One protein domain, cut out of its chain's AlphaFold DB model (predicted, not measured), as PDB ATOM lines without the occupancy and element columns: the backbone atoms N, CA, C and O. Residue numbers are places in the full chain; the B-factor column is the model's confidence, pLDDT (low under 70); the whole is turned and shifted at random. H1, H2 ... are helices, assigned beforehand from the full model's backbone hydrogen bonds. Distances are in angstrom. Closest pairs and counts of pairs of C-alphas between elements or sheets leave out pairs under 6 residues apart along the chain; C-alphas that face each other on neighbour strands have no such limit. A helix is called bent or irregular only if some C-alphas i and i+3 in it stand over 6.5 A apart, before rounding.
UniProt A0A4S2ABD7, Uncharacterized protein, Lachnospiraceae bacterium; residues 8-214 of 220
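Overview. This is residues 8 to 214 of the 220 residues of an uncharacterized protein of Lachnospiraceae bacterium (UniProt A0A4S2ABD7). This is an elongated body of helices: the helical hairpin of H1 and H2 makes one end, with residues 24 to 29 sticking out at its tip, and the small pair H8 and H9 makes the other. Between these ends H4 packs between H2 and H5, and H5, H6 and H10 make an up-and-down bundle, each helix running against the one before it; H12 packs on residues 48 to 55 of H2, with H3 and H11 close to it. The printed part has 207 residues, with twelve named helices, H1 to H12 in order, and no named strand; the class is all helix. It is only just compact, close to loose, with a radius of gyration of the C-alphas of 19.9 A and spans of 76 by 41 by 33 A.

Arrangement. H2, residues 34 to 58, touches H1, residues 8 to 24, in a hairpin at a shallow tilt of 34 degrees, only just short of steep; their closest C-alphas, of Ala 12 and Arg 43, are 4.7 A apart. H2 touches H4, residues 76 to 89, at a steep tilt of 48 degrees, the same way, closest at C-alphas 49 and 82, 5.1 A. With residues 48 to 55 alone H2 touches H12, residues 200 to 213, opposite ways at 9 degrees, a shallow tilt; the closest C-alphas, 48 and 212, are 7.3 A apart. H3, residues 65 to 72, and H11, residues 182 to 192, are each close to H12 but not clearly touching it, with closest C-alphas 67 and 205 at 7.4 A and 186 and 213 at 6.9 A. H4 forms a hairpin with H5, residues 94 to 107, closest at C-alphas 76 and 107, 4.8 A. H5 forms another with H6, residues 110 to 119, closest at C-alphas 104 and 113, 5.0 A. H10, residues 157 to 175, touches H5 at C-alphas 102 and 165, 5.9 A, their closest, and H6 at a shallow tilt of 6 degrees, opposite ways, closest at C-alphas 117 and 158, 6.5 A. H7, residues 121 to 124, only just touches residues 157 to 158 of H10, with 3 pairs of C-alphas within 8 A, the closest being 124 and 158, 4.8 A. H8, residues 132 to 142, touches H9, residues 144 to 153, closest at C-alphas 139 and 147, 5.2 A; both are apart from H10. Each O i to N i+4 pair is within hydrogen-bond range in H1, H2, H3, H5, H6, H8, H9, H10 and H12; the figures are 9 of 10 in H4 and 5 of 7 in H11, and H7 is too short for such a pair.

Along the chain. H1 begins at C-alpha 8 (99.912, 80.919, 98.079), and H12 ends at C-alpha 213 (113.679, 70.215, 86.531). From first to last C-alpha H2 measures 36.7 A, H10 26.4 A and H1 24.5 A. H11 is irregular, but only just: C-alphas 184 and 187 are 6.9 A apart.

Size, cuts and confidence. The two C-alphas farthest apart, of Lys 27 and Glu 145, are 75.9 A apart. The printed part has no cut and no long link. Mean pLDDT of the printed part is 94.8; residues 25 to 28 are under 70.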
ATOM      1  N   LEU A   8      99.775  82.253  98.665       87.69
ATOM      2  CA  LEU A   8      99.912  80.919  98.079       87.69
ATOM      3  C   LEU A   8     101.192  80.239  98.586       87.69
ATOM      4  O   LEU A   8     101.127  79.133  99.124       87.69
ATOM      5  N   LEU A   9     102.328  80.943  98.520       88.81
ATOM      6  CA  LEU A   9     103.625  80.458  98.998       88.81
ATOM      7  C   LEU A   9     103.613  80.186 100.504       88.81
ATOM      8  O   LEU A   9     104.041  79.121 100.950       88.81
ATOM      9  N   LEU A  10     103.109  81.137 101.297       88.50
ATOM     10  CA  LEU A  10     103.074  81.004 102.755       88.50
ATOM     11  C   LEU A  10     102.233  79.802 103.189       88.50
ATOM     12  O   LEU A  10     102.643  79.051 104.077       88.50
ATOM     13  N   LYS A  11     101.075  79.601 102.548       89.50
ATOM     14  CA  LYS A  11     100.221  78.439 102.797       89.50
ATOM     15  C   LYS A  11     100.934  77.144 102.401       89.50
ATOM     16  O   LYS A  11     100.996  76.231 103.217       89.50
ATOM     17  N   ALA A  12     101.522  77.091 101.205       91.25
ATOM     18  CA  ALA A  12     102.257  75.925 100.721       91.25
ATOM     19  C   ALA A  12     103.387  75.506 101.675       91.25
ATOM     20  O   ALA A  12     103.428  74.359 102.116       91.25
ATOM     21  N   VAL A  13     104.257  76.444 102.065       91.44
ATOM     22  CA  VAL A  13     105.381  76.176 102.977       91.44
ATOM     23  C   VAL A  13     104.889  75.725 104.353       91.44
ATOM     24  O   VAL A  13     105.436  74.781 104.923       91.44
ATOM     25  N   LYS A  14     103.847  76.369 104.894       90.94
ATOM     26  CA  LYS A  14     103.273  76.000 106.194       90.94
ATOM     27  C   LYS A  14     102.713  74.577 106.181       90.94
ATOM     28  O   LYS A  14     102.984  73.816 107.111       90.94
ATOM     29  N   ASP A  15     101.958  74.228 105.147       89.62
ATOM     30  CA  ASP A  15     101.297  72.930 105.036       89.62
ATOM     31  C   ASP A  15     102.320  71.800 104.804       89.62
ATOM     32  O   ASP A  15     102.249  70.769 105.475       89.62
ATOM     33  N   ILE A  16     103.337  72.023 103.957       91.38
ATOM     34  CA  ILE A  16     104.452  71.076 103.755       91.38
ATOM     35  C   ILE A  16     105.220  70.855 105.064       91.38
ATOM     36  O   ILE A  16     105.459  69.713 105.460       91.38
ATOM     37  N   ASN A  17     105.577  71.935 105.768       88.75
ATOM     38  CA  ASN A  17     106.313  71.838 107.030       88.75
ATOM     39  C   ASN A  17     105.518  71.097 108.104       88.75
ATOM     40  O   ASN A  17     106.107  70.351 108.888       88.75
ATOM     41  N   LYS A  18     104.194  71.288 108.149       87.56
ATOM     42  CA  LYS A  18     103.326  70.590 109.098       87.56
ATOM     43  C   LYS A  18     103.408  69.075 108.898       87.56
ATOM     44  O   LYS A  18     103.744  68.369 109.845       87.56
ATOM     45  N   ILE A  19     103.179  68.598 107.673       85.88
ATOM     46  CA  ILE A  19     103.218  67.161 107.359       85.88
ATOM     47  C   ILE A  19     104.635  66.606 107.571       85.88
ATOM     48  O   ILE A  19     104.808  65.590 108.239       85.88
ATOM     49  N   GLY A  20     105.672  67.304 107.097       83.62
ATOM     50  CA  GLY A  20     107.062  66.875 107.285       83.62
ATOM     51  C   GLY A  20     107.484  66.772 108.757       83.62
ATOM     52  O   GLY A  20     108.201  65.845 109.140       83.62
ATOM     53  N   SER A  21     107.005  67.684 109.609       83.88
ATOM     54  CA  SER A  21     107.251  67.617 111.056       83.88
ATOM     55  C   SER A  21     106.543  66.410 111.681       83.88
ATOM     56  O   SER A  21     107.150  65.674 112.456       83.88
ATOM     57  N   GLU A  22     105.289  66.145 111.304       81.25
ATOM     58  CA  GLU A  22     104.536  64.972 111.773       81.25
ATOM     59  C   GLU A  22     105.235  63.646 111.415       81.25
ATOM     60  O   GLU A  22     105.245  62.733 112.240       81.25
ATOM     61  N   CYS A  23     105.895  63.565 110.254       78.25
ATOM     62  CA  CYS A  23     106.656  62.387 109.814       78.25
ATOM     63  C   CYS A  23     108.000  62.181 110.537       78.25
ATOM     64  O   CYS A  23     108.533  61.073 110.536       78.25
ATOM     65  N   THR A  24     108.594  63.232 111.110       75.19
ATOM     66  CA  THR A  24     109.930  63.167 111.745       75.19
ATOM     67  C   THR A  24     109.861  63.049 113.266       75.19
ATOM     68  O   THR A  24     110.826  62.628 113.910       75.19
ATOM     69  N   HIS A  25     108.717  63.376 113.865       69.50
ATOM     70  CA  HIS A  25     108.507  63.219 115.295       69.50
ATOM     71  C   HIS A  25     108.208  61.761 115.664       69.50
ATOM     72  O   HIS A  25     107.118  61.250 115.433       69.50
ATOM     73  N   THR A  26     109.143  61.127 116.375       59.31
ATOM     74  CA  THR A  26     109.078  59.736 116.877       59.31
ATOM     75  C   THR A  26     107.895  59.412 117.802       59.31
ATOM     76  O   THR A  26     107.711  58.257 118.175       59.31
ATOM     77  N   LYS A  27     107.092  60.411 118.192       65.81
ATOM     78  CA  LYS A  27     105.859  60.238 118.981       65.81
ATOM     79  C   LYS A  27     104.587  60.176 118.125       65.81
ATOM     80  O   LYS A  27     103.525  59.887 118.669       65.81
ATOM     81  N   SER A  28     104.675  60.472 116.828       65.88
ATOM     82  CA  SER A  28     103.550  60.329 115.908       65.88
ATOM     83  C   SER A  28     103.433  58.866 115.488       65.88
ATOM     84  O   SER A  28     104.307  58.334 114.815       65.88
ATOM     85  N   ILE A  29     102.362  58.206 115.928       70.31
ATOM     86  CA  ILE A  29     102.013  56.822 115.554       70.31
ATOM     87  C   ILE A  29     101.021  56.769 114.385       70.31
ATOM     88  O   ILE A  29     100.526  55.701 114.037       70.31
ATOM     89  N   ARG A  30     100.669  57.932 113.823       81.50
ATOM     90  CA  ARG A  30      99.754  58.024 112.692       81.50
ATOM     91  C   ARG A  30     100.475  57.555 111.431       81.50
ATOM     92  O   ARG A  30     101.535  58.075 111.096       81.50
ATOM     93  N   GLU A  31      99.854  56.630 110.710       82.25
ATOM     94  CA  GLU A  31     100.285  56.263 109.364       82.25
ATOM     95  C   GLU A  31      99.991  57.396 108.373       82.25
ATOM     96  O   GLU A  31      98.943  58.050 108.433       82.25
ATOM     97  N   ILE A  32     100.933  57.636 107.463       86.12
ATOM     98  CA  ILE A  32     100.777  58.614 106.388       86.12
ATOM     99  C   ILE A  32      99.893  58.004 105.307       86.12
ATOM    100  O   ILE A  32     100.206  56.947 104.762       86.12
ATOM    101  N   SER A  33      98.788  58.681 105.012       88.88
ATOM    102  CA  SER A  33      97.841  58.257 103.985       88.88
ATOM    103  C   SER A  33      98.270  58.717 102.590       88.88
ATOM    104  O   SER A  33      99.068  59.645 102.435       88.88
ATOM    105  N   GLU A  34      97.688  58.113 101.555       90.00
ATOM    106  CA  GLU A  34      97.849  58.586 100.175       90.00
ATOM    107  C   GLU A  34      97.374  60.038 100.003       90.00
ATOM    108  O   GLU A  34      98.003  60.811  99.279       90.00
ATOM    109  N   ASP A  35      96.325  60.444 100.724       90.31
ATOM    110  CA  ASP A  35      95.824  61.821 100.718       90.31
ATOM    111  C   ASP A  35      96.833  62.806 101.319       90.31
ATOM    112  O   ASP A  35      96.987  63.916 100.810       90.31
ATOM    113  N   ASP A  36      97.563  62.417 102.369       88.94
ATOM    114  CA  ASP A  36      98.621  63.256 102.947       88.94
ATOM    115  C   ASP A  36      99.750  63.487 101.927       88.94
ATOM    116  O   ASP A  36     100.234  64.614 101.763       88.94
ATOM    117  N   VAL A  37     100.132  62.439 101.188       90.44
ATOM    118  CA  VAL A  37     101.133  62.526 100.115       90.44
ATOM    119  C   VAL A  37     100.630  63.420  98.983       90.44
ATOM    120  O   VAL A  37     101.330  64.354  98.585       90.44
ATOM    121  N   LYS A  38      99.408  63.184  98.496       91.81
ATOM    122  CA  LYS A  38      98.791  63.970  97.423       91.81
ATOM    123  C   LYS A  38      98.696  65.448  97.796       91.81
ATOM    124  O   LYS A  38      99.162  66.296  97.040       91.81
ATOM    125  N   ASN A  39      98.183  65.752  98.986       90.88
ATOM    126  CA  ASN A  39      98.087  67.122  99.477       90.88
ATOM    127  C   ASN A  39      99.466  67.788  99.529       90.88
ATOM    128  O   ASN A  39      99.607  68.931  99.102       90.88
ATOM    129  N   THR A  40     100.494  67.074  99.998       92.44
ATOM    130  CA  THR A  40     101.872  67.593 100.028       92.44
ATOM    131  C   THR A  40     102.391  67.910  98.624       92.44
ATOM    132  O   THR A  40     102.999  68.962  98.423       92.44
ATOM    133  N   ILE A  41     102.123  67.044  97.643       92.62
ATOM    134  CA  ILE A  41     102.483  67.272  96.235       92.62
ATOM    135  C   ILE A  41     101.747  68.496  95.675       92.62
ATOM    136  O   ILE A  41     102.377  69.350  95.054       92.62
ATOM    137  N   ASP A  42     100.452  68.644  95.955       93.56
ATOM    138  CA  ASP A  42      99.680  69.810  95.516       93.56
ATOM    139  C   ASP A  42     100.239  71.109  96.124       93.56
ATOM    140  O   ASP A  42     100.369  72.121  95.436       93.56
ATOM    141  N   ARG A  43     100.644  71.087  97.403       95.00
ATOM    142  CA  ARG A  43     101.329  72.232  98.029       95.00
ATOM    143  C   ARG A  43     102.693  72.506  97.388       95.00
ATOM    144  O   ARG A  43     103.093  73.663  97.283       95.00
ATOM    145  N   LEU A  44     103.413  71.476  96.948       94.69
ATOM    146  CA  LEU A  44     104.676  71.652  96.229       94.69
ATOM    147  C   LEU A  44     104.455  72.328  94.865       94.69
ATOM    148  O   LEU A  44     105.233  73.205  94.490       94.69
ATOM    149  N   PHE A  45     103.379  71.988  94.150       95.50
ATOM    150  CA  PHE A  45     103.008  72.687  92.916       95.50
ATOM    151  C   PHE A  45     102.635  74.150  93.162       95.50
ATOM    152  O   PHE A  45     103.073  75.008  92.395       95.50
ATOM    153  N   ASP A  46     101.927  74.455  94.252       96.06
ATOM    154  CA  ASP A  46     101.646  75.837  94.663       96.06
ATOM    155  C   ASP A  46     102.936  76.627  94.950       96.06
ATOM    156  O   ASP A  46     103.052  77.798  94.576       96.06
ATOM    157  N   LEU A  47     103.936  75.989  95.572       96.00
ATOM    158  CA  LEU A  47     105.251  76.592  95.802       96.00
ATOM    159  C   LEU A  47     105.962  76.889  94.476       96.00
ATOM    160  O   LEU A  47     106.438  78.007  94.278       96.00
ATOM    161  N   TYR A  48     106.007  75.927  93.552       97.00
ATOM    162  CA  TYR A  48     106.618  76.127  92.233       97.00
ATOM    163  C   TYR A  48     105.920  77.223  91.428       97.00
ATOM    164  O   TYR A  48     106.586  78.094  90.864       97.00
ATOM    165  N   ALA A  49     104.587  77.224  91.419       98.00
ATOM    166  CA  ALA A  49     103.805  78.272  90.779       98.00
ATOM    167  C   ALA A  49     104.079  79.642  91.412       98.00
ATOM    168  O   ALA A  49     104.201  80.626  90.694       98.00
ATOM    169  N   SER A  50     104.261  79.720  92.735       97.19
ATOM    170  CA  SER A  50     104.571  80.981  93.423       97.19
ATOM    171  C   SER A  50     105.887  81.614  92.957       97.19
ATOM    172  O   SER A  50     105.937  82.829  92.790       97.19
ATOM    173  N   ILE A  51     106.920  80.807  92.687       97.50
ATOM    174  CA  ILE A  51     108.200  81.295  92.139       97.50
ATOM    175  C   ILE A  51     107.988  81.899  90.741       97.50
ATOM    176  O   ILE A  51     108.502  82.972  90.433       97.50
ATOM    177  N   LEU A  52     107.196  81.230  89.900       98.44
ATOM    178  CA  LEU A  52     106.875  81.699  88.548       98.44
ATOM    179  C   LEU A  52     105.978  82.944  88.569       98.44
ATOM    180  O   LEU A  52     106.157  83.840  87.750       98.44
ATOM    181  N   ILE A  53     105.046  83.027  89.519       98.12
ATOM    182  CA  ILE A  53     104.221  84.217  89.751       98.12
ATOM    183  C   ILE A  53     105.118  85.408  90.087       98.12
ATOM    184  O   ILE A  53     105.015  86.437  89.431       98.12
ATOM    185  N   GLU A  54     106.032  85.273  91.054       96.88
ATOM    186  CA  GLU A  54     106.964  86.352  91.409       96.88
ATOM    187  C   GLU A  54     107.815  86.791  90.211       96.88
ATOM    188  O   GLU A  54     108.008  87.990  89.988       96.88
ATOM    189  N   TYR A  55     108.266  85.831  89.401       98.38
ATOM    190  CA  TYR A  55     108.974  86.114  88.159       98.38
ATOM    191  C   TYR A  55     108.122  86.932  87.172       98.38
ATOM    192  O   TYR A  55     108.590  87.950  86.662       98.38
ATOM    193  N   PHE A  56     106.870  86.540  86.919       98.38
ATOM    194  CA  PHE A  56     106.011  87.214  85.936       98.38
ATOM    195  C   PHE A  56     105.377  88.523  86.431       98.38
ATOM    196  O   PHE A  56     104.988  89.363  85.618       98.38
ATOM    197  N   GLU A  57     105.323  88.746  87.744       95.81
ATOM    198  CA  GLU A  57     105.031  90.066  88.326       95.81
ATOM    199  C   GLU A  57     106.173  91.055  88.065       95.81
ATOM    200  O   GLU A  57     105.950  92.256  87.912       95.81
ATOM    201  N   LYS A  58     107.413  90.554  87.997       97.44
ATOM    202  CA  LYS A  58     108.600  91.351  87.678       97.44
ATOM    203  C   LYS A  58     108.787  91.542  86.169       97.44
ATOM    204  O   LYS A  58     109.184  92.624  85.738       97.44
ATOM    205  N   TYR A  59     108.506  90.509  85.375       97.81
ATOM    206  CA  TYR A  59     108.644  90.493  83.919       97.81
ATOM    207  C   TYR A  59     107.303  90.145  83.267       97.81
ATOM    208  O   TYR A  59     106.859  89.002  83.322       97.81
ATOM    209  N   LYS A  60     106.647  91.132  82.642       97.00
ATOM    210  CA  LYS A  60     105.282  90.996  82.104       97.00
ATOM    211  C   LYS A  60     105.131  89.744  81.228       97.00
ATOM    212  O   LYS A  60     105.747  89.648  80.171       97.00
ATOM    213  N   PHE A  61     104.227  88.835  81.600       98.06
ATOM    214  CA  PHE A  61     103.939  87.642  80.795       98.06
ATOM    215  C   PHE A  61     103.587  88.015  79.343       98.06
ATOM    216  O   PHE A  61     102.711  88.851  79.103       98.06
ATOM    217  N   GLY A  62     104.265  87.388  78.378       96.25
ATOM    218  CA  GLY A  62     104.102  87.673  76.949       96.25
ATOM    219  C   GLY A  62     105.085  88.685  76.354       96.25
ATOM    220  O   GLY A  62     105.118  88.804  75.133       96.25
ATOM    221  N   SER A  63     105.915  89.363  77.159       95.25
ATOM    222  CA  SER A  63     106.978  90.259  76.661       95.25
ATOM    223  C   SER A  63     108.050  89.521  75.853       95.25
ATOM    224  O   SER A  63     108.588  90.065  74.890       95.25
ATOM    225  N   ASN A  64     108.355  88.281  76.240       97.00
ATOM    226  CA  ASN A  64     109.371  87.442  75.621       97.00
ATOM    227  C   ASN A  64     108.766  86.091  75.211       97.00
ATOM    228  O   ASN A  64     108.487  85.227  76.045       97.00
ATOM    229  N   LEU A  65     108.565  85.898  73.905       96.19
ATOM    230  CA  LEU A  65     107.899  84.706  73.372       96.19
ATOM    231  C   LEU A  65     108.705  83.413  73.575       96.19
ATOM    232  O   LEU A  65     108.097  82.351  73.690       96.19
ATOM    233  N   GLN A  66     110.036  83.490  73.679       97.94
ATOM    234  CA  GLN A  66     110.868  82.319  73.981       97.94
ATOM    235  C   GLN A  66     110.653  81.844  75.424       97.94
ATOM    236  O   GLN A  66     110.560  80.645  75.681       97.94
ATOM    237  N   ILE A  67     110.473  82.782  76.359       98.62
ATOM    238  CA  ILE A  67     110.108  82.462  77.745       98.62
ATOM    239  C   ILE A  67     108.707  81.856  77.810       98.62
ATOM    240  O   ILE A  67     108.518  80.846  78.477       98.62
ATOM    241  N   VAL A  68     107.728  82.402  77.079       98.38
ATOM    242  CA  VAL A  68     106.375  81.813  77.019       98.38
ATOM    243  C   VAL A  68     106.405  80.392  76.441       98.38
ATOM    244  O   VAL A  68     105.687  79.510  76.925       98.38
ATOM    245  N   TYR A  69     107.230  80.159  75.416       98.12
ATOM    246  CA  TYR A  69     107.431  78.836  74.832       98.12
ATOM    247  C   TYR A  69     108.005  77.854  75.859       98.12
ATOM    248  O   TYR A  69     107.376  76.836  76.143       98.12
ATOM    249  N   SER A  70     109.131  78.198  76.484       98.44
ATOM    250  CA  SER A  70     109.769  77.342  77.485       98.44
ATOM    251  C   SER A  70     108.890  77.136  78.729       98.44
ATOM    252  O   SER A  70     108.721  76.008  79.190       98.44
ATOM    253  N   PHE A  71     108.203  78.180  79.205       98.69
ATOM    254  CA  PHE A  71     107.203  78.075  80.273       98.69
ATOM    255  C   PHE A  71     106.119  77.056  79.929       98.69
ATOM    256  O   PHE A  71     105.691  76.309  80.805       98.69
ATOM    257  N   SER A  72     105.699  76.982  78.661       97.88
ATOM    258  CA  SER A  72     104.663  76.046  78.217       97.88
ATOM    259  C   SER A  72     105.068  74.578  78.390       97.88
ATOM    260  O   SER A  72     104.160  73.762  78.502       97.88
ATOM    261  N   ILE A  73     106.370  74.264  78.482       97.88
ATOM    262  CA  ILE A  73     106.911  72.909  78.701       97.88
ATOM    263  C   ILE A  73     106.610  72.392  80.114       97.88
ATOM    264  O   ILE A  73     106.548  71.185  80.326       97.88
ATOM    265  N   LEU A  74     106.404  73.275  81.097       98.31
ATOM    266  CA  LEU A  74     106.077  72.863  82.463       98.31
ATOM    267  C   LEU A  74     104.806  71.990  82.521       98.31
ATOM    268  O   LEU A  74     103.901  72.142  81.687       98.31
ATOM    269  N   PRO A  75     104.674  71.128  83.547       97.62
ATOM    270  CA  PRO A  75     103.442  70.388  83.799       97.62
ATOM    271  C   PRO A  75     102.207  71.304  83.770       97.62
ATOM    272  O   PRO A  75     102.246  72.391  84.362       97.62
ATOM    273  N   PRO A  76     101.100  70.900  83.110       97.94
ATOM    274  CA  PRO A  76      99.910  71.735  82.969       97.94
ATOM    275  C   PRO A  76      99.390  72.317  84.286       97.94
ATOM    276  O   PRO A  76      98.983  73.474  84.307       97.94
ATOM    277  N   ILE A  77      99.454  71.567  85.388       97.38
ATOM    278  CA  ILE A  77      98.937  72.025  86.684       97.38
ATOM    279  C   ILE A  77      99.670  73.268  87.217       97.38
ATOM    280  O   ILE A  77      99.029  74.220  87.652       97.38
ATOM    281  N   ILE A  78     101.001  73.322  87.103       98.19
ATOM    282  CA  ILE A  78     101.806  74.468  87.568       98.19
ATOM    283  C   ILE A  78     101.520  75.693  86.701       98.19
ATOM    284  O   ILE A  78     101.363  76.809  87.205       98.19
ATOM    285  N   ARG A  79     101.407  75.476  85.386       98.56
ATOM    286  CA  ARG A  79     101.053  76.528  84.431       98.56
ATOM    287  C   ARG A  79      99.662  77.085  84.705       98.56
ATOM    288  O   ARG A  79      99.496  78.297  84.656       98.56
ATOM    289  N   TYR A  80      98.697  76.223  85.024       98.56
ATOM    290  CA  TYR A  80      97.339  76.622  85.385       98.56
ATOM    291  C   TYR A  80      97.326  77.507  86.632       98.56
ATOM    292  O   TYR A  80      96.813  78.618  86.562       98.56
ATOM    293  N   ILE A  81      97.954  77.071  87.731       98.19
ATOM    294  CA  ILE A  81      98.004  77.853  88.978       98.19
ATOM    295  C   ILE A  81      98.637  79.231  88.726       98.19
ATOM    296  O   ILE A  81      98.093  80.255  89.139       98.19
ATOM    297  N   THR A  82      99.752  79.260  87.988       98.62
ATOM    298  CA  THR A  82     100.463  80.498  87.638       98.62
ATOM    299  C   THR A  82      99.590  81.430  86.792       98.62
ATOM    300  O   THR A  82      99.420  82.598  87.129       98.62
ATOM    301  N   LEU A  83      99.016  80.929  85.693       98.75
ATOM    302  CA  LEU A  83      98.235  81.739  84.755       98.75
ATOM    303  C   LEU A  83      96.896  82.188  85.336       98.75
ATOM    304  O   LEU A  83      96.477  83.303  85.046       98.75
ATOM    305  N   ASN A  84      96.249  81.368  86.167       98.06
ATOM    306  CA  ASN A  84      95.018  81.762  86.843       98.06
ATOM    307  C   ASN A  84      95.271  82.952  87.780       98.06
ATOM    308  O   ASN A  84      94.550  83.943  87.715       98.06
ATOM    309  N   TYR A  85      96.350  82.901  88.570       97.56
ATOM    310  CA  TYR A  85      96.751  84.025  89.419       97.56
ATOM    311  C   TYR A  85      97.056  85.288  88.600       97.56
ATOM    312  O   TYR A  85      96.590  86.379  88.925       97.56
ATOM    313  N   LEU A  86      97.832  85.154  87.520       98.25
ATOM    314  CA  LEU A  86      98.183  86.301  86.678       98.25
ATOM    315  C   LEU A  86      96.955  86.885  85.961       98.25
ATOM    316  O   LEU A  86      96.887  88.099  85.789       98.25
ATOM    317  N   TYR A  87      95.980  86.058  85.573       98.06
ATOM    318  CA  TYR A  87      94.732  86.512  84.956       98.06
ATOM    319  C   TYR A  87      93.879  87.343  85.919       98.06
ATOM    320  O   TYR A  87      93.348  88.374  85.517       98.06
ATOM    321  N   GLU A  88      93.790  86.951  87.194       96.62
ATOM    322  CA  GLU A  88      93.070  87.727  88.216       96.62
ATOM    323  C   GLU A  88      93.624  89.155  88.367       96.62
ATOM    324  O   GLU A  88      92.873  90.082  88.673       96.62
ATOM    325  N   LYS A  89      94.924  89.352  88.119       96.56
ATOM    326  CA  LYS A  89      95.588  90.664  88.196       96.56
ATOM    327  C   LYS A  89      95.660  91.424  86.877       96.56
ATOM    328  O   LYS A  89      95.630  92.654  86.879       96.56
ATOM    329  N   HIS A  90      95.799  90.707  85.770       96.75
ATOM    330  CA  HIS A  90      95.994  91.262  84.433       96.75
ATOM    331  C   HIS A  90      94.990  90.650  83.446       96.75
ATOM    332  O   HIS A  90      95.395  89.973  82.491       96.75
ATOM    333  N   PRO A  91      93.675  90.854  83.666       96.00
ATOM    334  CA  PRO A  91      92.628  90.199  82.883       96.00
ATOM    335  C   PRO A  91      92.579  90.662  81.419       96.00
ATOM    336  O   PRO A  91      91.942  90.011  80.600       96.00
ATOM    337  N   ASP A  92      93.246  91.768  81.088       94.69
ATOM    338  CA  ASP A  92      93.376  92.357  79.753       94.69
ATOM    339  C   ASP A  92      94.585  91.823  78.961       94.69
ATOM    340  O   ASP A  92      94.733  92.101  77.767       94.69
ATOM    341  N   ASN A  93      95.468  91.042  79.589       97.31
ATOM    342  CA  ASN A  93      96.628  90.483  78.908       97.31
ATOM    343  C   ASN A  93      96.216  89.322  77.987       97.31
ATOM    344  O   ASN A  93      96.015  88.188  78.427       97.31
ATOM    345  N   LEU A  94      96.180  89.600  76.681       97.75
ATOM    346  CA  LEU A  94      95.770  88.647  75.642       97.75
ATOM    347  C   LEU A  94      96.557  87.327  75.672       97.75
ATOM    348  O   LEU A  94      95.986  86.263  75.441       97.75
ATOM    349  N   MET A  95      97.855  87.376  75.993       97.69
ATOM    350  CA  MET A  95      98.696  86.177  76.058       97.69
ATOM    351  C   MET A  95      98.339  85.301  77.266       97.69
ATOM    352  O   MET A  95      98.401  84.076  77.172       97.69
ATOM    353  N   ILE A  96      97.943  85.909  78.390       98.62
ATOM    354  CA  ILE A  96      97.455  85.162  79.556       98.62
ATOM    355  C   ILE A  96      96.126  84.485  79.215       98.62
ATOM    356  O   ILE A  96      96.004  83.290  79.458       98.62
ATOM    357  N   ILE A  97      95.175  85.204  78.609       98.56
ATOM    358  CA  ILE A  97      93.869  84.651  78.205       98.56
ATOM    359  C   ILE A  97      94.058  83.443  77.274       98.56
ATOM    360  O   ILE A  97      93.538  82.360  77.553       98.56
ATOM    361  N   ASP A  98      94.857  83.603  76.210       98.25
ATOM    362  CA  ASP A  98      95.141  82.523  75.257       98.25
ATOM    363  C   ASP A  98      95.728  81.295  75.963       98.25
ATOM    364  O   ASP A  98      95.202  80.184  75.864       98.25
ATOM    365  N   LYS A  99      96.804  81.484  76.734       98.56
ATOM    366  CA  LYS A  99      97.491  80.365  77.387       98.56
ATOM    367  C   LYS A  99      96.672  79.740  78.512       98.56
ATOM    368  O   LYS A  99      96.794  78.529  78.718       98.56
ATOM    369  N   LEU A 100      95.841  80.515  79.210       98.62
ATOM    370  CA  LEU A 100      94.974  80.021  80.276       98.62
ATOM    371  C   LEU A 100      93.863  79.119  79.715       98.62
ATOM    372  O   LEU A 100      93.660  78.019  80.227       98.62
ATOM    373  N   SER A 101      93.226  79.510  78.608       98.44
ATOM    374  CA  SER A 101      92.216  78.665  77.947       98.44
ATOM    375  C   SER A 101      92.791  77.295  77.539       98.44
ATOM    376  O   SER A 101      92.215  76.243  77.824       98.44
ATOM    377  N   LEU A 102      94.006  77.283  76.979       98.56
ATOM    378  CA  LEU A 102      94.680  76.056  76.556       98.56
ATOM    379  C   LEU A 102      95.212  75.214  77.722       98.56
ATOM    380  O   LEU A 102      95.308  73.989  77.601       98.56
ATOM    381  N   VAL A 103      95.616  75.827  78.839       98.06
ATOM    382  CA  VAL A 103      96.085  75.056  79.998       98.06
ATOM    383  C   VAL A 103      94.932  74.443  80.777       98.06
ATOM    384  O   VAL A 103      95.105  73.327  81.252       98.06
ATOM    385  N   LEU A 104      93.764  75.090  80.847       98.38
ATOM    386  CA  LEU A 104      92.553  74.495  81.422       98.38
ATOM    387  C   LEU A 104      92.217  73.173  80.727       98.38
ATOM    388  O   LEU A 104      92.078  72.152  81.397       98.38
ATOM    389  N   LEU A 105      92.252  73.154  79.390       98.12
ATOM    390  CA  LEU A 105      92.088  71.933  78.595       98.12
ATOM    391  C   LEU A 105      93.115  70.854  78.973       98.12
ATOM    392  O   LEU A 105      92.784  69.678  79.129       98.12
ATOM    393  N   LYS A 106      94.391  71.239  79.098       96.94
ATOM    394  CA  LYS A 106      95.497  70.293  79.322       96.94
ATOM    395  C   LYS A 106      95.579  69.790  80.765       96.94
ATOM    396  O   LYS A 106      95.956  68.636  80.962       96.94
ATOM    397  N   ALA A 107      95.263  70.625  81.749       95.25
ATOM    398  CA  ALA A 107      95.314  70.295  83.172       95.25
ATOM    399  C   ALA A 107      94.037  69.591  83.640       95.25
ATOM    400  O   ALA A 107      94.113  68.676  84.455       95.25
ATOM    401  N   LEU A 108      92.891  69.995  83.093       95.50
ATOM    402  CA  LEU A 108      91.576  69.470  83.422       95.50
ATOM    403  C   LEU A 108      91.034  68.724  82.194       95.50
ATOM    404  O   LEU A 108      91.487  67.613  81.897       95.50
ATOM    405  N   ASN A 109      90.097  69.332  81.469       96.19
ATOM    406  CA  ASN A 109      89.439  68.773  80.296       96.19
ATOM    407  C   ASN A 109      88.843  69.893  79.420       96.19
ATOM    408  O   ASN A 109      88.933  71.078  79.749       96.19
ATOM    409  N   LYS A 110      88.254  69.498  78.287       97.81
ATOM    410  CA  LYS A 110      87.632  70.411  77.323       97.81
ATOM    411  C   LYS A 110      86.490  71.217  77.940       97.81
ATOM    412  O   LYS A 110      86.470  72.429  77.761       97.81
ATOM    413  N   ASP A 111      85.607  70.566  78.694       98.19
ATOM    414  CA  ASP A 111      84.450  71.215  79.318       98.19
ATOM    415  C   ASP A 111      84.894  72.361  80.232       98.19
ATOM    416  O   ASP A 111      84.449  73.486  80.059       98.19
ATOM    417  N   ALA A 112      85.893  72.136  81.091       98.19
ATOM    418  CA  ALA A 112      86.435  73.174  81.966       98.19
ATOM    419  C   ALA A 112      87.012  74.380  81.199       98.19
ATOM    420  O   ALA A 112      86.904  75.517  81.657       98.19
ATOM    421  N   ALA A 113      87.640  74.151  80.041       98.56
ATOM    422  CA  ALA A 113      88.151  75.235  79.203       98.56
ATOM    423  C   ALA A 113      87.017  76.025  78.531       98.56
ATOM    424  O   ALA A 113      87.055  77.256  78.510       98.56
ATOM    425  N   MET A 114      86.007  75.324  78.010       98.56
ATOM    426  CA  MET A 114      84.858  75.941  77.346       98.56
ATOM    427  C   MET A 114      83.953  76.675  78.337       98.56
ATOM    428  O   MET A 114      83.537  77.796  78.049       98.56
ATOM    429  N   ASP A 115      83.723  76.114  79.524       98.62
ATOM    430  CA  ASP A 115      82.976  76.760  80.605       98.62
ATOM    431  C   ASP A 115      83.663  78.061  81.034       98.62
ATOM    432  O   ASP A 115      83.018  79.108  81.115       98.62
ATOM    433  N   TRP A 116      84.991  78.048  81.206       98.56
ATOM    434  CA  TRP A 116      85.749  79.251  81.559       98.56
ATOM    435  C   TRP A 116      85.605  80.372  80.519       98.56
ATOM    436  O   TRP A 116      85.469  81.542  80.897       98.56
ATOM    437  N   LEU A 117      85.611  80.024  79.224       98.56
ATOM    438  CA  LEU A 117      85.371  80.965  78.125       98.56
ATOM    439  C   LEU A 117      83.926  81.475  78.140       98.56
ATOM    440  O   LEU A 117      83.697  82.680  78.021       98.56
ATOM    441  N   GLN A 118      82.958  80.578  78.319       98.56
ATOM    442  CA  GLN A 118      81.531  80.887  78.302       98.56
ATOM    443  C   GLN A 118      81.118  81.803  79.463       98.56
ATOM    444  O   GLN A 118      80.348  82.741  79.253       98.56
ATOM    445  N   GLU A 119      81.672  81.602  80.657       98.31
ATOM    446  CA  GLU A 119      81.491  82.492  81.814       98.31
ATOM    447  C   GLU A 119      81.987  83.924  81.557       98.31
ATOM    448  O   GLU A 119      81.525  84.871  82.194       98.31
ATOM    449  N   ARG A 120      82.943  84.095  80.637       97.88
ATOM    450  CA  ARG A 120      83.614  85.373  80.338       97.88
ATOM    451  C   ARG A 120      83.241  85.938  78.972       97.88
ATOM    452  O   ARG A 120      83.827  86.937  78.548       97.88
ATOM    453  N   LYS A 121      82.264  85.333  78.298       98.19
ATOM    454  CA  LYS A 121      81.884  85.641  76.918       98.19
ATOM    455  C   LYS A 121      81.670  87.137  76.676       98.19
ATOM    456  O   LYS A 121      82.320  87.704  75.804       98.19
ATOM    457  N   ASP A 122      80.883  87.796  77.525       97.88
ATOM    458  CA  ASP A 122      80.545  89.224  77.394       97.88
ATOM    459  C   ASP A 122      81.760  90.168  77.389       97.88
ATOM    460  O   ASP A 122      81.686  91.281  76.854       97.88
ATOM    461  N   VAL A 123      82.856  89.757  78.035       97.25
ATOM    462  CA  VAL A 123      84.121  90.501  78.086       97.25
ATOM    463  C   VAL A 123      85.002  90.107  76.904       97.25
ATOM    464  O   VAL A 123      85.558  90.974  76.228       97.25
ATOM    465  N   LEU A 124      85.114  88.809  76.623       98.06
ATOM    466  CA  LEU A 124      86.018  88.280  75.606       98.06
ATOM    467  C   LEU A 124      85.559  88.600  74.176       98.06
ATOM    468  O   LEU A 124      86.406  88.895  73.337       98.06
ATOM    469  N   GLU A 125      84.251  88.656  73.912       97.94
ATOM    470  CA  GLU A 125      83.705  89.078  72.610       97.94
ATOM    471  C   GLU A 125      84.014  90.548  72.284       97.94
ATOM    472  O   GLU A 125      84.118  90.928  71.120       97.94
ATOM    473  N   LYS A 126      84.209  91.384  73.312       96.62
ATOM    474  CA  LYS A 126      84.594  92.800  73.167       96.62
ATOM    475  C   LYS A 126      86.107  93.004  73.177       96.62
ATOM    476  O   LYS A 126      86.579  94.114  72.939       96.62
ATOM    477  N   THR A 127      86.866  91.957  73.491       96.44
ATOM    478  CA  THR A 127      88.319  92.017  73.602       96.44
ATOM    479  C   THR A 127      88.933  91.628  72.267       96.44
ATOM    480  O   THR A 127      88.751  90.510  71.785       96.44
ATOM    481  N   HIS A 128      89.683  92.543  71.660       95.69
ATOM    482  CA  HIS A 128      90.348  92.267  70.394       95.69
ATOM    483  C   HIS A 128      91.492  91.263  70.576       95.69
ATOM    484  O   HIS A 128      92.275  91.378  71.517       95.69
ATOM    485  N   SER A 129      91.640  90.317  69.646       96.12
ATOM    486  CA  SER A 129      92.745  89.347  69.673       96.12
ATOM    487  C   SER A 129      94.120  89.883  69.274       96.12
ATOM    488  O   SER A 129      95.131  89.206  69.461       96.12
ATOM    489  N   VAL A 130      94.185  91.103  68.740       94.75
ATOM    490  CA  VAL A 130      95.427  91.724  68.287       94.75
ATOM    491  C   VAL A 130      95.791  92.814  69.279       94.75
ATOM    492  O   VAL A 130      95.026  93.755  69.495       94.75
ATOM    493  N   SER A 131      96.967  92.693  69.896       91.94
ATOM    494  CA  SER A 131      97.436  93.708  70.837       91.94
ATOM    495  C   SER A 131      97.777  95.016  70.111       91.94
ATOM    496  O   SER A 131      98.176  94.985  68.942       91.94
ATOM    497  N   PRO A 132      97.703  96.171  70.798       91.75
ATOM    498  CA  PRO A 132      98.131  97.446  70.225       91.75
ATOM    499  C   PRO A 132      99.578  97.414  69.710       91.75
ATOM    500  O   PRO A 132      99.861  97.936  68.635       91.75
ATOM    501  N   ASP A 133     100.479  96.739  70.432       91.31
ATOM    502  CA  ASP A 133     101.884  96.599  70.032       91.31
ATOM    503  C   ASP A 133     102.038  95.748  68.763       91.31
ATOM    504  O   ASP A 133     102.799  96.106  67.864       91.31
ATOM    505  N   ALA A 134     101.288  94.644  68.651       91.38
ATOM    506  CA  ALA A 134     101.297  93.800  67.457       91.38
ATOM    507  C   ALA A 134     100.719  94.541  66.245       91.38
ATOM    508  O   ALA A 134     101.264  94.452  65.142       91.38
ATOM    509  N   HIS A 135      99.650  95.311  66.450       94.62
ATOM    510  CA  HIS A 135      99.075  96.157  65.414       94.62
ATOM    511  C   HIS A 135     100.079  97.217  64.940       94.62
ATOM    512  O   HIS A 135     100.351  97.315  63.744       94.62
ATOM    513  N   LYS A 136     100.726  97.927  65.873       95.31
ATOM    514  CA  LYS A 136     101.769  98.912  65.561       95.31
ATOM    515  C   LYS A 136     102.938  98.294  64.789       95.31
ATOM    516  O   LYS A 136     103.334  98.828  63.757       95.31
ATOM    517  N   ALA A 137     103.444  97.142  65.230       94.00
ATOM    518  CA  ALA A 137     104.511  96.429  64.525       94.00
ATOM    519  C   ALA A 137     104.086  95.993  63.109       94.00
ATOM    520  O   ALA A 137     104.899  95.966  62.185       94.00
ATOM    521  N   THR A 138     102.803  95.675  62.917       94.25
ATOM    522  CA  THR A 138     102.236  95.335  61.604       94.25
ATOM    523  C   THR A 138     102.168  96.563  60.693       94.25
ATOM    524  O   THR A 138     102.540  96.449  59.526       94.25
ATOM    525  N   ILE A 139     101.786  97.738  61.216       96.62
ATOM    526  CA  ILE A 139     101.830  99.014  60.475       96.62
ATOM    527  C   ILE A 139     103.258  99.301  60.006       96.62
ATOM    528  O   ILE A 139     103.473  99.574  58.827       96.62
ATOM    529  N   GLU A 140     104.241  99.201  60.904       96.31
ATOM    530  CA  GLU A 140     105.649  99.475  60.587       96.31
ATOM    531  C   GLU A 140     106.195  98.540  59.496       96.31
ATOM    532  O   GLU A 140     107.038  98.941  58.695       96.31
ATOM    533  N   LYS A 141     105.700  97.298  59.443       96.00
ATOM    534  CA  LYS A 141     106.187  96.272  58.516       96.00
ATOM    535  C   LYS A 141     105.460  96.245  57.170       96.00
ATOM    536  O   LYS A 141     106.090  95.946  56.158       96.00
ATOM    537  N   PHE A 142     104.153  96.501  57.154       95.06
ATOM    538  CA  PHE A 142     103.293  96.271  55.985       95.06
ATOM    539  C   PHE A 142     102.467  97.495  55.562       95.06
ATOM    540  O   PHE A 142     101.790  97.440  54.539       95.06
ATOM    541  N   GLY A 143     102.536  98.597  56.308       95.88
ATOM    542  CA  GLY A 143     101.745  99.801  56.065       95.88
ATOM    543  C   GLY A 143     100.360  99.768  56.718       95.88
ATOM    544  O   GLY A 143      99.838  98.719  57.100       95.88
ATOM    545  N   GLU A 144      99.767 100.953  56.852       96.38
ATOM    546  CA  GLU A 144      98.530 101.186  57.606       96.38
ATOM    547  C   GLU A 144      97.308 100.475  57.008       96.38
ATOM    548  O   GLU A 144      96.547  99.847  57.741       96.38
ATOM    549  N   GLU A 145      97.138 100.500  55.681       96.50
ATOM    550  CA  GLU A 145      95.992  99.861  55.017       96.50
ATOM    551  C   GLU A 145      95.931  98.349  55.291       96.50
ATOM    552  O   GLU A 145      94.890  97.828  55.699       96.50
ATOM    553  N   ILE A 146      97.059  97.645  55.122       94.12
ATOM    554  CA  ILE A 146      97.149  96.197  55.361       94.12
ATOM    555  C   ILE A 146      96.978  95.891  56.852       94.12
ATOM    556  O   ILE A 146      96.247  94.968  57.213       94.12
ATOM    557  N   ALA A 147      97.614  96.670  57.731       95.62
ATOM    558  CA  ALA A 147      97.511  96.463  59.172       95.62
ATOM    559  C   ALA A 147      96.076  96.647  59.692       95.62
ATOM    560  O   ALA A 147      95.613  95.833  60.491       95.62
ATOM    561  N   ASN A 148      95.355  97.663  59.208       95.56
ATOM    562  CA  ASN A 148      93.955  97.902  59.558       95.56
ATOM    563  C   ASN A 148      93.037  96.799  59.027       95.56
ATOM    564  O   ASN A 148      92.132  96.365  59.739       95.56
ATOM    565  N   MET A 149      93.285  96.299  57.812       95.56
ATOM    566  CA  MET A 149      92.544  95.157  57.272       95.56
ATOM    567  C   MET A 149      92.717  93.909  58.152       95.56
ATOM    568  O   MET A 149      91.724  93.276  58.510       95.56
ATOM    569  N   LEU A 150      93.955  93.567  58.526       93.62
ATOM    570  CA  LEU A 150      94.251  92.411  59.383       93.62
ATOM    571  C   LEU A 150      93.685  92.571  60.795       93.62
ATOM    572  O   LEU A 150      93.166  91.612  61.354       93.62
ATOM    573  N   TYR A 151      93.758  93.775  61.360       93.38
ATOM    574  CA  TYR A 151      93.183  94.080  62.666       93.38
ATOM    575  C   TYR A 151      91.666  93.882  62.642       93.38
ATOM    576  O   TYR A 151      91.153  93.005  63.321       93.38
ATOM    577  N   ASN A 152      90.956  94.577  61.755       93.50
ATOM    578  CA  ASN A 152      89.492  94.542  61.707       93.50
ATOM    579  C   ASN A 152      88.905  93.175  61.316       93.50
ATOM    580  O   ASN A 152      87.728  92.928  61.565       93.50
ATOM    581  N   SER A 153      89.689  92.313  60.662       94.31
ATOM    582  CA  SER A 153      89.265  90.957  60.288       94.31
ATOM    583  C   SER A 153      89.637  89.891  61.315       94.31
ATOM    584  O   SER A 153      89.171  88.758  61.191       94.31
ATOM    585  N   ALA A 154      90.461  90.216  62.317       95.44
ATOM    586  CA  ALA A 154      90.828  89.238  63.324       95.44
ATOM    587  C   ALA A 154      89.620  88.917  64.222       95.44
ATOM    588  O   ALA A 154      88.852  89.818  64.571       95.44
ATOM    589  N   PRO A 155      89.462  87.653  64.649       97.12
ATOM    590  CA  PRO A 155      88.421  87.288  65.602       97.12
ATOM    591  C   PRO A 155      88.601  88.034  66.931       97.12
ATOM    592  O   PRO A 155      89.702  88.472  67.281       97.12
ATOM    593  N   ASN A 156      87.535  88.149  67.718       97.81
ATOM    594  CA  ASN A 156      87.669  88.547  69.121       97.81
ATOM    595  C   ASN A 156      88.331  87.417  69.942       97.81
ATOM    596  O   ASN A 156      88.556  86.308  69.449       97.81
ATOM    597  N   MET A 157      88.666  87.691  71.203       98.06
ATOM    598  CA  MET A 157      89.327  86.705  72.064       98.06
ATOM    599  C   MET A 157      88.457  85.487  72.386       98.06
ATOM    600  O   MET A 157      89.010  84.407  72.573       98.06
ATOM    601  N   TYR A 158      87.130  85.631  72.441       98.62
ATOM    602  CA  TYR A 158      86.239  84.494  72.679       98.62
ATOM    603  C   TYR A 158      86.316  83.497  71.519       98.62
ATOM    604  O   TYR A 158      86.587  82.316  71.742       98.62
ATOM    605  N   ASP A 159      86.154  83.985  70.289       98.44
ATOM    606  CA  ASP A 159      86.181  83.157  69.082       98.44
ATOM    607  C   ASP A 159      87.567  82.534  68.868       98.44
ATOM    608  O   ASP A 159      87.673  81.321  68.675       98.44
ATOM    609  N   LEU A 160      88.638  83.331  69.003       98.38
ATOM    610  CA  LEU A 160      90.014  82.847  68.849       98.38
ATOM    611  C   LEU A 160      90.348  81.729  69.845       98.38
ATOM    612  O   LEU A 160      90.925  80.705  69.470       98.38
ATOM    613  N   CYS A 161      90.038  81.930  71.130       98.62
ATOM    614  CA  CYS A 161      90.344  80.936  72.153       98.62
ATOM    615  C   CYS A 161      89.467  79.692  72.011       98.62
ATOM    616  O   CYS A 161      89.987  78.588  72.160       98.62
ATOM    617  N   SER A 162      88.184  79.850  71.675       98.62
ATOM    618  CA  SER A 162      87.275  78.720  71.449       98.62
ATOM    619  C   SER A 162      87.769  77.834  70.304       98.62
ATOM    620  O   SER A 162      87.909  76.626  70.480       98.62
ATOM    621  N   GLU A 163      88.130  78.428  69.161       98.44
ATOM    622  CA  GLU A 163      88.670  77.694  68.010       98.44
ATOM    623  C   GLU A 163      89.966  76.949  68.367       98.44
ATOM    624  O   GLU A 163      90.140  75.776  68.028       98.44
ATOM    625  N   ARG A 164      90.874  77.601  69.102       98.38
ATOM    626  CA  ARG A 164      92.141  76.984  69.520       98.38
ATOM    627  C   ARG A 164      91.937  75.852  70.522       98.38
ATOM    628  O   ARG A 164      92.635  74.843  70.425       98.38
ATOM    629  N   VAL A 165      91.013  75.999  71.473       98.62
ATOM    630  CA  VAL A 165      90.658  74.927  72.415       98.62
ATOM    631  C   VAL A 165      90.097  73.729  71.658       98.62
ATOM    632  O   VAL A 165      90.557  72.616  71.896       98.62
ATOM    633  N   GLU A 166      89.182  73.944  70.712       98.44
ATOM    634  CA  GLU A 166      88.613  72.886  69.870       98.44
ATOM    635  C   GLU A 166      89.684  72.155  69.050       98.44
ATOM    636  O   GLU A 166      89.778  70.924  69.093       98.44
ATOM    637  N   LEU A 167      90.554  72.904  68.368       98.06
ATOM    638  CA  LEU A 167      91.645  72.340  67.574       98.06
ATOM    639  C   LEU A 167      92.571  71.477  68.439       98.06
ATOM    640  O   LEU A 167      92.849  70.323  68.107       98.06
ATOM    641  N   VAL A 168      93.031  72.016  69.571       97.56
ATOM    642  CA  VAL A 168      93.964  71.308  70.458       97.56
ATOM    643  C   VAL A 168      93.283  70.134  71.165       97.56
ATOM    644  O   VAL A 168      93.942  69.127  71.427       97.56
ATOM    645  N   ALA A 169      91.983  70.220  71.461       97.69
ATOM    646  CA  ALA A 169      91.222  69.098  72.001       97.69
ATOM    647  C   ALA A 169      91.200  67.933  71.002       97.69
ATOM    648  O   ALA A 169      91.551  66.818  71.384       97.69
ATOM    649  N   GLY A 170      90.930  68.202  69.720       97.69
ATOM    650  CA  GLY A 170      90.994  67.188  68.664       97.69
ATOM    651  C   GLY A 170      92.392  66.569  68.498       97.69
ATOM    652  O   GLY A 170      92.532  65.355  68.322       97.69
ATOM    653  N   GLU A 171      93.460  67.362  68.617       96.88
ATOM    654  CA  GLU A 171      94.829  66.823  68.623       96.88
ATOM    655  C   GLU A 171      95.091  65.898  69.822       96.88
ATOM    656  O   GLU A 171      95.706  64.841  69.664       96.88
ATOM    657  N   ILE A 172      94.609  66.264  71.014       96.19
ATOM    658  CA  ILE A 172      94.753  65.446  72.226       96.19
ATOM    659  C   ILE A 172      93.926  64.160  72.122       96.19
ATOM    660  O   ILE A 172      94.405  63.106  72.529       96.19
ATOM    661  N   GLU A 173      92.719  64.214  71.564       95.44
ATOM    662  CA  GLU A 173      91.879  63.030  71.349       95.44
ATOM    663  C   GLU A 173      92.526  62.043  70.370       95.44
ATOM    664  O   GLU A 173      92.474  60.833  70.577       95.44
ATOM    665  N   THR A 174      93.182  62.552  69.324       95.94
ATOM    666  CA  THR A 174      93.808  61.709  68.293       95.94
ATOM    667  C   THR A 174      95.191  61.182  68.672       95.94
ATOM    668  O   THR A 174      95.545  60.071  68.273       95.94
ATOM    669  N   ARG A 175      96.000  61.960  69.403       94.81
ATOM    670  CA  ARG A 175      97.421  61.648  69.668       94.81
ATOM    671  C   ARG A 175      97.761  61.485  71.148       94.81
ATOM    672  O   ARG A 175      98.889  61.118  71.469       94.81
ATOM    673  N   GLY A 176      96.813  61.745  72.042       92.88
ATOM    674  CA  GLY A 176      97.055  61.835  73.477       92.88
ATOM    675  C   GLY A 176      97.720  63.152  73.890       92.88
ATOM    676  O   GLY A 176      98.094  63.998  73.072       92.88
ATOM    677  N   LYS A 177      97.876  63.344  75.205       91.81
ATOM    678  CA  LYS A 177      98.633  64.478  75.753       91.81
ATOM    679  C   LYS A 177     100.126  64.261  75.509       91.81
ATOM    680  O   LYS A 177     100.641  63.182  75.772       91.81
ATOM    681  N   LEU A 178     100.823  65.316  75.085       91.62
ATOM    682  CA  LEU A 178     102.270  65.271  74.847       91.62
ATOM    683  C   LEU A 178     103.075  64.986  76.130       91.62
ATOM    684  O   LEU A 178     104.054  64.254  76.096       91.62
ATOM    685  N   TYR A 179     102.651  65.574  77.251       93.75
ATOM    686  CA  TYR A 179     103.156  65.338  78.606       93.75
ATOM    687  C   TYR A 179     102.126  65.849  79.622       93.75
ATOM    688  O   TYR A 179     101.237  66.641  79.279       93.75
ATOM    689  N   ASN A 180     102.249  65.412  80.876       93.69
ATOM    690  CA  ASN A 180     101.367  65.846  81.967       93.69
ATOM    691  C   ASN A 180     102.100  66.119  83.290       93.69
ATOM    692  O   ASN A 180     101.589  66.840  84.142       93.69
ATOM    693  N   ASP A 181     103.301  65.575  83.459       95.19
ATOM    694  CA  ASP A 181     104.116  65.692  84.665       95.19
ATOM    695  C   ASP A 181     105.563  66.060  84.304       95.19
ATOM    696  O   ASP A 181     105.919  66.188  83.131       95.19
ATOM    697  N   PHE A 182     106.404  66.279  85.316       96.06
ATOM    698  CA  PHE A 182     107.801  66.650  85.084       96.06
ATOM    699  C   PHE A 182     108.589  65.554  84.362       96.06
ATOM    700  O   PHE A 182     109.453  65.863  83.543       96.06
ATOM    701  N   GLU A 183     108.292  64.289  84.652       96.00
ATOM    702  CA  GLU A 183     109.066  63.158  84.140       96.00
ATOM    703  C   GLU A 183     108.761  62.880  82.657       96.00
ATOM    704  O   GLU A 183     109.632  62.433  81.917       96.00
ATOM    705  N   SER A 184     107.557  63.205  82.184       95.88
ATOM    706  CA  SER A 184     107.204  63.209  80.756       95.88
ATOM    707  C   SER A 184     107.654  64.492  80.042       95.88
ATOM    708  O   SER A 184     107.992  64.452  78.859       95.88
ATOM    709  N   ALA A 185     107.723  65.627  80.745       96.44
ATOM    710  CA  ALA A 185     108.120  66.912  80.164       96.44
ATOM    711  C   ALA A 185     109.644  67.108  80.020       96.44
ATOM    712  O   ALA A 185     110.087  67.870  79.156       96.44
ATOM    713  N   ILE A 186     110.464  66.425  80.832       96.94
ATOM    714  CA  ILE A 186     111.921  66.652  80.910       96.94
ATOM    715  C   ILE A 186     112.639  66.519  79.559       96.94
ATOM    716  O   ILE A 186     113.568  67.279  79.289       96.94
ATOM    717  N   VAL A 187     112.194  65.616  78.679       95.94
ATOM    718  CA  VAL A 187     112.803  65.432  77.347       95.94
ATOM    719  C   VAL A 187     112.629  66.665  76.458       95.94
ATOM    720  O   VAL A 187     113.534  67.023  75.705       95.94
ATOM    721  N   PHE A 188     111.498  67.362  76.583       96.75
ATOM    722  CA  PHE A 188     111.232  68.604  75.860       96.75
ATOM    723  C   PHE A 188     112.040  69.754  76.453       96.75
ATOM    724  O   PHE A 188     112.628  70.537  75.709       96.75
ATOM    725  N   TYR A 189     112.143  69.813  77.785       97.25
ATOM    726  CA  TYR A 189     112.959  70.818  78.464       97.25
ATOM    727  C   TYR A 189     114.441  70.705  78.082       97.25
ATOM    728  O   TYR A 189     115.067  71.702  77.736       97.25
ATOM    729  N   GLN A 190     114.994  69.491  78.069       95.88
ATOM    730  CA  GLN A 190     116.391  69.260  77.688       95.88
ATOM    731  C   GLN A 190     116.680  69.640  76.234       95.88
ATOM    732  O   GLN A 190     117.791  70.065  75.923       95.88
ATOM    733  N   LYS A 191     115.696  69.472  75.345       95.62
ATOM    734  CA  LYS A 191     115.851  69.760  73.921       95.62
ATOM    735  C   LYS A 191     115.688  71.250  73.606       95.62
ATOM    736  O   LYS A 191     116.443  71.777  72.797       95.62
ATOM    737  N   GLU A 192     114.686  71.905  74.193       95.62
ATOM    738  CA  GLU A 192     114.219  73.231  73.746       95.62
ATOM    739  C   GLU A 192     113.792  74.160  74.900       95.62
ATOM    740  O   GLU A 192     113.248  75.236  74.669       95.62
ATOM    741  N   GLY A 193     114.005  73.759  76.155       95.50
ATOM    742  CA  GLY A 193     113.571  74.520  77.327       95.50
ATOM    743  C   GLY A 193     114.547  75.589  77.809       95.50
ATOM    744  O   GLY A 193     114.146  76.462  78.578       95.50
ATOM    745  N   ILE A 194     115.804  75.569  77.368       97.69
ATOM    746  CA  ILE A 194     116.770  76.617  77.714       97.69
ATOM    747  C   ILE A 194     116.588  77.798  76.765       97.69
ATOM    748  O   ILE A 194     116.780  77.668  75.558       97.69
ATOM    749  N   VAL A 195     116.237  78.961  77.313       98.00
ATOM    750  CA  VAL A 195     116.058  80.183  76.524       98.00
ATOM    751  C   VAL A 195     117.420  80.803  76.217       98.00
ATOM    752  O   VAL A 195     118.221  81.036  77.124       98.00
ATOM    753  N   GLU A 196     117.683  81.100  74.945       97.06
ATOM    754  CA  GLU A 196     118.926  81.744  74.521       97.06
ATOM    755  C   GLU A 196     118.997  83.221  74.936       97.06
ATOM    756  O   GLU A 196     118.005  83.949  74.920       97.06
ATOM    757  N   GLY A 197     120.209  83.682  75.255       95.88
ATOM    758  CA  GLY A 197     120.505  85.072  75.593       95.88
ATOM    759  C   GLY A 197     121.079  85.247  76.998       95.88
ATOM    760  O   GLY A 197     121.304  84.294  77.740       95.88
ATOM    761  N   SER A 198     121.391  86.493  77.352       95.81
ATOM    762  CA  SER A 198     122.138  86.818  78.576       95.81
ATOM    763  C   SER A 198     121.519  87.944  79.407       95.81
ATOM    764  O   SER A 198     122.148  88.406  80.371       95.81
ATOM    765  N   SER A 199     120.299  88.370  79.057       98.12
ATOM    766  CA  SER A 199     119.561  89.379  79.816       98.12
ATOM    767  C   SER A 199     119.275  88.884  81.243       98.12
ATOM    768  O   SER A 199     119.205  87.673  81.475       98.12
ATOM    769  N   PRO A 200     119.099  89.794  82.220       98.19
ATOM    770  CA  PRO A 200     118.696  89.408  83.571       98.19
ATOM    771  C   PRO A 200     117.395  88.591  83.594       98.19
ATOM    772  O   PRO A 200     117.336  87.586  84.290       98.19
ATOM    773  N   GLU A 201     116.412  88.976  82.771       98.31
ATOM    774  CA  GLU A 201     115.131  88.270  82.594       98.31
ATOM    775  C   GLU A 201     115.332  86.801  82.182       98.31
ATOM    776  O   GLU A 201     114.744  85.906  82.788       98.31
ATOM    777  N   ILE A 202     116.181  86.552  81.176       98.62
ATOM    778  CA  ILE A 202     116.447  85.204  80.650       98.62
ATOM    779  C   ILE A 202     117.243  84.370  81.654       98.62
ATOM    780  O   ILE A 202     116.918  83.207  81.883       98.62
ATOM    781  N   LYS A 203     118.273  84.953  82.279       98.50
ATOM    782  CA  LYS A 203     119.092  84.250  83.279       98.50
ATOM    783  C   LYS A 203     118.253  83.798  84.467       98.50
ATOM    784  O   LYS A 203     118.352  82.647  84.869       98.50
ATOM    785  N   GLU A 204     117.418  84.690  84.993       98.62
ATOM    786  CA  GLU A 204     116.541  84.388  86.123       98.62
ATOM    787  C   GLU A 204     115.520  83.304  85.767       98.62
ATOM    788  O   GLU A 204     115.371  82.342  86.518       98.62
ATOM    789  N   PHE A 205     114.893  83.395  84.589       98.69
ATOM    790  CA  PHE A 205     113.961  82.372  84.120       98.69
ATOM    791  C   PHE A 205     114.620  81.000  83.962       98.69
ATOM    792  O   PHE A 205     114.108  80.006  84.473       98.69
ATOM    793  N   ASN A 206     115.775  80.941  83.293       98.69
ATOM    794  CA  ASN A 206     116.502  79.691  83.097       98.69
ATOM    795  C   ASN A 206     116.930  79.077  84.438       98.69
ATOM    796  O   ASN A 206     116.807  77.868  84.599       98.69
ATOM    797  N   SER A 207     117.354  79.882  85.419       98.62
ATOM    798  CA  SER A 207     117.659  79.383  86.768       98.62
ATOM    799  C   SER A 207     116.432  78.802  87.477       98.62
ATOM    800  O   SER A 207     116.548  77.781  88.154       98.62
ATOM    801  N   ILE A 208     115.249  79.408  87.312       98.62
ATOM    802  CA  ILE A 208     113.995  78.851  87.842       98.62
ATOM    803  C   ILE A 208     113.684  77.519  87.153       98.62
ATOM    804  O   ILE A 208     113.443  76.525  87.833       98.62
ATOM    805  N   MET A 209     113.720  77.472  85.820       98.31
ATOM    806  CA  MET A 209     113.438  76.249  85.063       98.31
ATOM    807  C   MET A 209     114.418  75.120  85.409       98.31
ATOM    808  O   MET A 209     113.985  73.990  85.641       98.31
ATOM    809  N   GLU A 210     115.712  75.421  85.531       98.00
ATOM    810  CA  GLU A 210     116.738  74.467  85.963       98.00
ATOM    811  C   GLU A 210     116.433  73.907  87.355       98.00
ATOM    812  O   GLU A 210     116.472  72.691  87.548       98.00
ATOM    813  N   PHE A 211     116.061  74.768  88.304       98.00
ATOM    814  CA  PHE A 211     115.664  74.342  89.642       98.00
ATOM    815  C   PHE A 211     114.434  73.419  89.620       98.00
ATOM    816  O   PHE A 211     114.437  72.382  90.283       98.00
ATOM    817  N   LEU A 212     113.399  73.756  88.843       97.38
ATOM    818  CA  LEU A 212     112.166  72.962  88.762       97.38
ATOM    819  C   LEU A 212     112.394  71.570  88.148       97.38
ATOM    820  O   LEU A 212     111.761  70.593  88.563       97.38
ATOM    821  N   TYR A 213     113.313  71.471  87.187       96.88
ATOM    822  CA  TYR A 213     113.679  70.215  86.531       96.88
ATOM    823  C   TYR A 213     114.850  69.475  87.198       96.88
ATOM    824  O   TYR A 213     115.231  68.391  86.741       96.88
ATOM    825  N   LEU A 214     115.407  69.999  88.293       94.94
ATOM    826  CA  LEU A 214     116.540  69.386  88.975       94.94
ATOM    827  C   LEU A 214     116.195  67.969  89.461       94.94
ATOM    828  O   LEU A 214     115.215  67.745  90.169       94.94
TER     829      LEU A 214